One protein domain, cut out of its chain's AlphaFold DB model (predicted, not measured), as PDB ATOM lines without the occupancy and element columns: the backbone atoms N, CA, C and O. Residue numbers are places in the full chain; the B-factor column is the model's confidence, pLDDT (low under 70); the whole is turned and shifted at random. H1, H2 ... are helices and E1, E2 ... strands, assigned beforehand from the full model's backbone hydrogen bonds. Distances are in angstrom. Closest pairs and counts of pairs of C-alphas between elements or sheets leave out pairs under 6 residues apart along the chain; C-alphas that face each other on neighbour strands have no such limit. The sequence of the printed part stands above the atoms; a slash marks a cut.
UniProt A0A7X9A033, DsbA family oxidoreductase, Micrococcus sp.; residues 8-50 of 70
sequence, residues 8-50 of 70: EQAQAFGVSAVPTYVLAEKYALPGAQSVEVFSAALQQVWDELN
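This is residues 8 to 50 of the 70 residues of the protein "DsbA family oxidoreductase" of Micrococcus sp. (UniProt A0A7X9A033). A thin, flat piece has three parts set in a row along its longest axis: the short helix H1 at one end, the small hairpin of E1 and E2 in the middle, and the long helix H2 at the other end. H2 runs lengthwise alongside the hairpin with few close contacts, over the face of the hairpin turned away from H1, and the arrangement is loosely joined. The printed part has 43 residues, with two named helices and two named strands in the order H1, E1, E2, H2; the sheet has the order E1 - E2 and is antiparallel, and the class is mixed, helices and strands. The whole is only just compact, close to loose, with a radius of gyration of the C-alphas of 11.0 A, and the C-alphas span 30 by 23 by 8 A along their three main axes.

H1 holds residues 8 to 12, Glu 8 to Ala 12, and measures 6.2 A from first to last C-alpha. It begins at C-alpha 8, at (-27.024, 39.278, 78.163). Residues 13 to 19 follow, and then comes E1, residues 20 to 23, Thr 20 to Leu 23, 9.9 A from first to last C-alpha. C-alpha 20 stands at (-34.858, 40.522, 90.157). After residues 24 to 26 comes E2, residues 27 to 30, Tyr 27 to Pro 30, 9.8 A from first to last C-alpha. Residues 31 to 34 lead to H2, residues 35 to 49, Val 35 to Leu 49, the longest helix with 15 residues and 21.2 A from first to last C-alpha. H2 ends at C-alpha 49, at (-20.878, 31.181, 102.621), and one more residue, Asn 50, is printed after it.

E1 and E2 form a hairpin, two antiparallel neighbour strands, with an angle of 158 degrees between their N-to-C directions. The C-alphas of Thr 20 and Pro 30 face each other at 4.4 A, and those of Leu 23 and Tyr 27 face each other at 5.0 A. Across this pair N 21 and O 29 are within hydrogen-bond range at 2.9 A, and N 27 and O 23 at 3.0 A. E2 and H2 are near each other, with 6 pairs of C-alphas within 10 A. E1 and H2 have 2 pairs of C-alphas within 8 A; their closest C-alphas are those of Leu 23 and Val 45, 7.2 A apart, while the two centres are 11.8 A apart. The pairs of C-alphas within 10 A between H2 and the sheet are made by residues 37 to 46 of H2. H1 is apart from E2 and also apart from H2, with no C-alpha of the one within 8 A of the other. In H1 and H2 every O i to N i+4 pair is within hydrogen-bond range.

The outline is flat. The two C-alphas farthest apart are those of Glu 8 and Asn 50, the first and last printed residues, at 30.2 A. The printed part runs from residue 8 to residue 50 without a cut and is one domain in a full chain of 70 residues. There is no long link: the 3 residues from E1 to E2 and the 4 residues from E2 to H2 are tight links, and the 7 residues from H1 to E1 are a short link. The mean pLDDT of the printed part of this model is 93.8, that of H2 is 97, and no printed residue is under 70.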
ATOM      1  N   GLU A   8     -27.552  40.607  78.499       94.88
ATOM      2  CA  GLU A   8     -27.024  39.278  78.163       94.88
ATOM      3  C   GLU A   8     -26.664  38.481  79.423       94.88
ATOM      4  O   GLU A   8     -27.029  37.309  79.543       94.88
ATOM      5  N   GLN A   9     -26.028  39.125  80.403       92.75
ATOM      6  CA  GLN A   9     -25.717  38.520  81.697       92.75
ATOM      7  C   GLN A   9     -26.987  38.155  82.480       92.75
ATOM      8  O   GLN A   9     -27.090  37.050  83.014       92.75
ATOM      9  N   ALA A  10     -27.988  39.038  82.512       92.12
ATOM     10  CA  ALA A  10     -29.269  38.748  83.154       92.12
ATOM     11  C   ALA A  10     -29.964  37.526  82.518       92.12
ATOM     12  O   ALA A  10     -30.462  36.653  83.232       92.12
ATOM     13  N   GLN A  11     -29.940  37.416  81.186       92.94
ATOM     14  CA  GLN A  11     -30.466  36.251  80.469       92.94
ATOM     15  C   GLN A  11     -29.679  34.972  80.772       92.94
ATOM     16  O   GLN A  11     -30.293  33.919  80.949       92.94
ATOM     17  N   ALA A  12     -28.350  35.053  80.880       92.69
ATOM     18  CA  ALA A  12     -27.508  33.915  81.254       92.69
ATOM     19  C   ALA A  12     -27.841  33.382  82.661       92.69
ATOM     20  O   ALA A  12     -27.784  32.175  82.892       92.69
ATOM     21  N   PHE A  13     -28.274  34.258  83.571       90.88
ATOM     22  CA  PHE A  13     -28.802  33.889  84.889       90.88
ATOM     23  C   PHE A  13     -30.284  33.468  84.887       90.88
ATOM     24  O   PHE A  13     -30.852  33.214  85.948       90.88
ATOM     25  N   GLY A  14     -30.936  33.388  83.723       91.56
ATOM     26  CA  GLY A  14     -32.348  33.007  83.605       91.56
ATOM     27  C   GLY A  14     -33.336  34.084  84.068       91.56
ATOM     28  O   GLY A  14     -34.519  33.792  84.271       91.56
ATOM     29  N   VAL A  15     -32.888  35.332  84.235       92.94
ATOM     30  CA  VAL A  15     -33.751  36.450  84.632       92.94
ATOM     31  C   VAL A  15     -34.672  36.824  83.469       92.94
ATOM     32  O   VAL A  15     -34.219  37.203  82.392       92.94
ATOM     33  N   SER A  16     -35.983  36.741  83.702       90.12
ATOM     34  CA  SER A  16     -37.023  37.028  82.698       90.12
ATOM     35  C   SER A  16     -37.936  38.206  83.058       90.12
ATOM     36  O   SER A  16     -38.733  38.639  82.227       90.12
ATOM     37  N   ALA A  17     -37.819  38.750  84.274       88.69
ATOM     38  CA  ALA A  17     -38.619  39.874  84.750       88.69
ATOM     39  C   ALA A  17     -37.812  40.774  85.696       88.69
ATOM     40  O   ALA A  17     -36.893  40.317  86.378       88.69
ATOM     41  N   VAL A  18     -38.184  42.055  85.754       92.19
ATOM     42  CA  VAL A  18     -37.577  43.054  86.643       92.19
ATOM     43  C   VAL A  18     -38.605  43.595  87.652       92.19
ATOM     44  O   VAL A  18     -39.779  43.717  87.299       92.19
ATOM     45  N   PRO A  19     -38.192  43.951  88.887       93.06
ATOM     46  CA  PRO A  19     -36.851  43.744  89.434       93.06
ATOM     47  C   PRO A  19     -36.597  42.264  89.761       93.06
ATOM     48  O   PRO A  19     -37.524  41.550  90.120       93.06
ATOM     49  N   THR A  20     -35.346  41.818  89.652       93.88
ATOM     50  CA  THR A  20     -34.858  40.522  90.157       93.88
ATOM     51  C   THR A  20     -33.488  40.753  90.785       93.88
ATOM     52  O   THR A  20     -32.678  41.494  90.231       93.88
ATOM     53  N   TYR A  21     -33.235  40.132  91.934       94.56
ATOM     54  CA  TYR A  21     -31.976  40.221  92.668       94.56
ATOM     55  C   TYR A  21     -31.264  38.872  92.602       94.56
ATOM     56  O   TYR A  21     -31.866  37.852  92.922       94.56
ATOM     57  N   VAL A  22     -29.995  38.855  92.201       94.25
ATOM     58  CA  VAL A  22     -29.174  37.637  92.188       94.25
ATOM     59  C   VAL A  22     -28.248  37.656  93.405       94.25
ATOM     60  O   VAL A  22     -27.496  38.612  93.591       94.25
ATOM     61  N   LEU A  23     -28.315  36.626  94.248       95.19
ATOM     62  CA  LEU A  23     -27.528  36.486  95.473       95.19
ATOM     63  C   LEU A  23     -26.493  35.370  95.300       95.19
ATOM     64  O   LEU A  23     -26.852  34.237  94.965       95.19
ATOM     65  N   ALA A  24     -25.221  35.703  95.542       95.06
ATOM     66  CA  ALA A  24     -24.077  34.786  95.471       95.06
ATOM     67  C   ALA A  24     -24.019  33.944  94.179       95.06
ATOM     68  O   ALA A  24     -23.667  32.771  94.229       95.06
ATOM     69  N   GLU A  25     -24.444  34.526  93.046       93.31
ATOM     70  CA  GLU A  25     -24.523  33.864  91.726       93.31
ATOM     71  C   GLU A  25     -25.294  32.525  91.735       93.31
ATOM     72  O   GLU A  25     -25.169  31.710  90.824       93.31
ATOM     73  N   LYS A  26     -26.116  32.301  92.770       93.19
ATOM     74  CA  LYS A  26     -26.770  31.019  93.057       93.19
ATOM     75  C   LYS A  26     -28.280  31.150  93.187       93.19
ATOM     76  O   LYS A  26     -29.012  30.291  92.704       93.19
ATOM     77  N   TYR A  27     -28.755  32.213  93.833       93.69
ATOM     78  CA  TYR A  27     -30.179  32.429  94.074       93.69
ATOM     79  C   TYR A  27     -30.685  33.624  93.281       93.69
ATOM     80  O   TYR A  27     -30.082  34.691  93.326       93.69
ATOM     81  N   ALA A  28     -31.820  33.469  92.606       93.19
ATOM     82  CA  ALA A  28     -32.560  34.575  92.015       93.19
ATOM     83  C   ALA A  28     -33.809  34.840  92.859       93.19
ATOM     84  O   ALA A  28     -34.656  33.961  93.021       93.19
ATOM     85  N   LEU A  29     -33.921  36.051  93.397       93.31
ATOM     86  CA  LEU A  29     -35.069  36.515  94.157       93.31
ATOM     87  C   LEU A  29     -35.860  37.505  93.291       93.31
ATOM     88  O   LEU A  29     -35.390  38.628  93.068       93.31
ATOM     89  N   PRO A  30     -37.043  37.114  92.777       90.25
ATOM     90  CA  PRO A  30     -37.929  38.043  92.092       90.25
ATOM     91  C   PRO A  30     -38.238  39.227  93.005       90.25
ATOM     92  O   PRO A  30     -38.338  39.075  94.219       90.25
ATOM     93  N   GLY A  31     -38.382  40.411  92.434       82.12
ATOM     94  CA  GLY A  31     -38.715  41.619  93.173       82.12
ATOM     95  C   GLY A  31     -40.122  41.600  93.778       82.12
ATOM     96  O   GLY A  31     -40.876  40.636  93.651       82.12
ATOM     97  N   ALA A  32     -40.478  42.709  94.436       84.12
ATOM     98  CA  ALA A  32     -41.757  42.905  95.137       84.12
ATOM     99  C   ALA A  32     -42.009  41.962  96.336       84.12
ATOM    100  O   ALA A  32     -43.139  41.834  96.803       84.12
ATOM    101  N   GLN A  33     -40.956  41.330  96.858       91.44
ATOM    102  CA  GLN A  33     -41.023  40.545  98.090       91.44
ATOM    103  C   GLN A  33     -41.016  41.445  99.328       91.44
ATOM    104  O   GLN A  33     -40.581  42.598  99.276       91.44
ATOM    105  N   SER A  34     -41.493  40.909 100.451       95.94
ATOM    106  CA  SER A  34     -41.461  41.617 101.729       95.94
ATOM    107  C   SER A  34     -40.035  41.716 102.279       95.94
ATOM    108  O   SER A  34     -39.141  40.961 101.888       95.94
ATOM    109  N   VAL A  35     -39.825  42.636 103.224       95.62
ATOM    110  CA  VAL A  35     -38.527  42.806 103.894       95.62
ATOM    111  C   VAL A  35     -38.104  41.512 104.589       95.62
ATOM    112  O   VAL A  35     -36.940  41.136 104.516       95.62
ATOM    113  N   GLU A  36     -39.047  40.790 105.191       97.00
ATOM    114  CA  GLU A  36     -38.788  39.526 105.881       97.00
ATOM    115  C   GLU A  36     -38.233  38.456 104.932       97.00
ATOM    116  O   GLU A  36     -37.299  37.742 105.297       97.00
ATOM    117  N   VAL A  37     -38.758  38.371 103.704       96.06
ATOM    118  CA  VAL A  37     -38.259  37.435 102.683       96.06
ATOM    119  C   VAL A  37     -36.831  37.793 102.273       96.06
ATOM    120  O   VAL A  37     -35.978  36.910 102.195       96.06
ATOM    121  N   PHE A  38     -36.545  39.080 102.065       96.06
ATOM    122  CA  PHE A  38     -35.182  39.536 101.781       96.06
ATOM    123  C   PHE A  38     -34.222  39.217 102.930       96.06
ATOM    124  O   PHE A  38     -33.141  38.682 102.688       96.06
ATOM    125  N   SER A  39     -34.610  39.503 104.176       97.00
ATOM    126  CA  SER A  39     -33.791  39.207 105.355       97.00
ATOM    127  C   SER A  39     -33.500  37.713 105.488       97.00
ATOM    128  O   SER A  39     -32.354  37.343 105.732       97.00
ATOM    129  N   ALA A  40     -34.499  36.854 105.271       97.44
ATOM    130  CA  ALA A  40     -34.319  35.406 105.315       97.44
ATOM    131  C   ALA A  40     -33.383  34.902 104.203       97.44
ATOM    132  O   ALA A  40     -32.485  34.110 104.475       97.44
ATOM    133  N   ALA A  41     -33.548  35.394 102.970       97.12
ATOM    134  CA  ALA A  41     -32.695  35.012 101.846       97.12
ATOM    135  C   ALA A  41     -31.231  35.428 102.065       97.12
ATOM    136  O   ALA A  41     -30.318  34.643 101.815       97.12
ATOM    137  N   LEU A  42     -31.000  36.642 102.574       96.88
ATOM    138  CA  LEU A  42     -29.656  37.118 102.907       96.88
ATOM    139  C   LEU A  42     -29.024  36.302 104.038       96.88
ATOM    140  O   LEU A  42     -27.855  35.941 103.927       96.88
ATOM    141  N   GLN A  43     -29.786  35.970 105.087       97.88
ATOM    142  CA  GLN A  43     -29.295  35.123 106.176       97.88
ATOM    143  C   GLN A  43     -28.920  33.727 105.669       97.88
ATOM    144  O   GLN A  43     -27.842  33.234 105.983       97.88
ATOM    145  N   GLN A  44     -29.760  33.122 104.826       97.25
ATOM    146  CA  GLN A  44     -29.475  31.815 104.239       97.25
ATOM    147  C   GLN A  44     -28.176  31.835 103.421       97.25
ATOM    148  O   GLN A  44     -27.318  30.972 103.594       97.25
ATOM    149  N   VAL A  45     -28.007  32.831 102.547       97.81
ATOM    150  CA  VAL A  45     -26.780  32.983 101.747       97.81
ATOM    151  C   VAL A  45     -25.563  33.188 102.643       97.81
ATOM    152  O   VAL A  45     -24.503  32.624 102.379       97.81
ATOM    153  N   TRP A  46     -25.705  33.966 103.712       97.00
ATOM    154  CA  TRP A  46     -24.631  34.189 104.669       97.00
ATOM    155  C   TRP A  46     -24.187  32.896 105.360       97.00
ATOM    156  O   TRP A  46     -22.987  32.624 105.407       97.00
ATOM    157  N   ASP A  47     -25.131  32.092 105.846       96.31
ATOM    158  CA  ASP A  47     -24.842  30.832 106.538       96.31
ATOM    159  C   ASP A  47     -24.174  29.810 105.602       96.31
ATOM    160  O   ASP A  47     -23.279  29.074 106.016       96.31
ATOM    161  N   GLU A  48     -24.556  29.799 104.321       96.12
ATOM    162  CA  GLU A  48     -23.938  28.942 103.302       96.12
ATOM    163  C   GLU A  48     -22.499  29.353 102.962       96.12
ATOM    164  O   GLU A  48     -21.652  28.489 102.731       96.12
ATOM    165  N   LEU A  49     -22.214  30.657 102.922       96.25
ATOM    166  CA  LEU A  49     -20.878  31.181 102.621       96.25
ATOM    167  C   LEU A  49     -19.937  31.159 103.834       96.25
ATOM    168  O   LEU A  49     -18.722  31.213 103.656       96.25
ATOM    169  N   ASN A  50     -20.479  31.065 105.051       94.75
ATOM    170  CA  ASN A  50     -19.720  31.084 106.303       94.75
ATOM    171  C   ASN A  50     -19.988  29.825 107.146       94.75
ATOM    172  O   ASN A  50     -20.459  29.933 108.286       94.75
TER     173      ASN A  50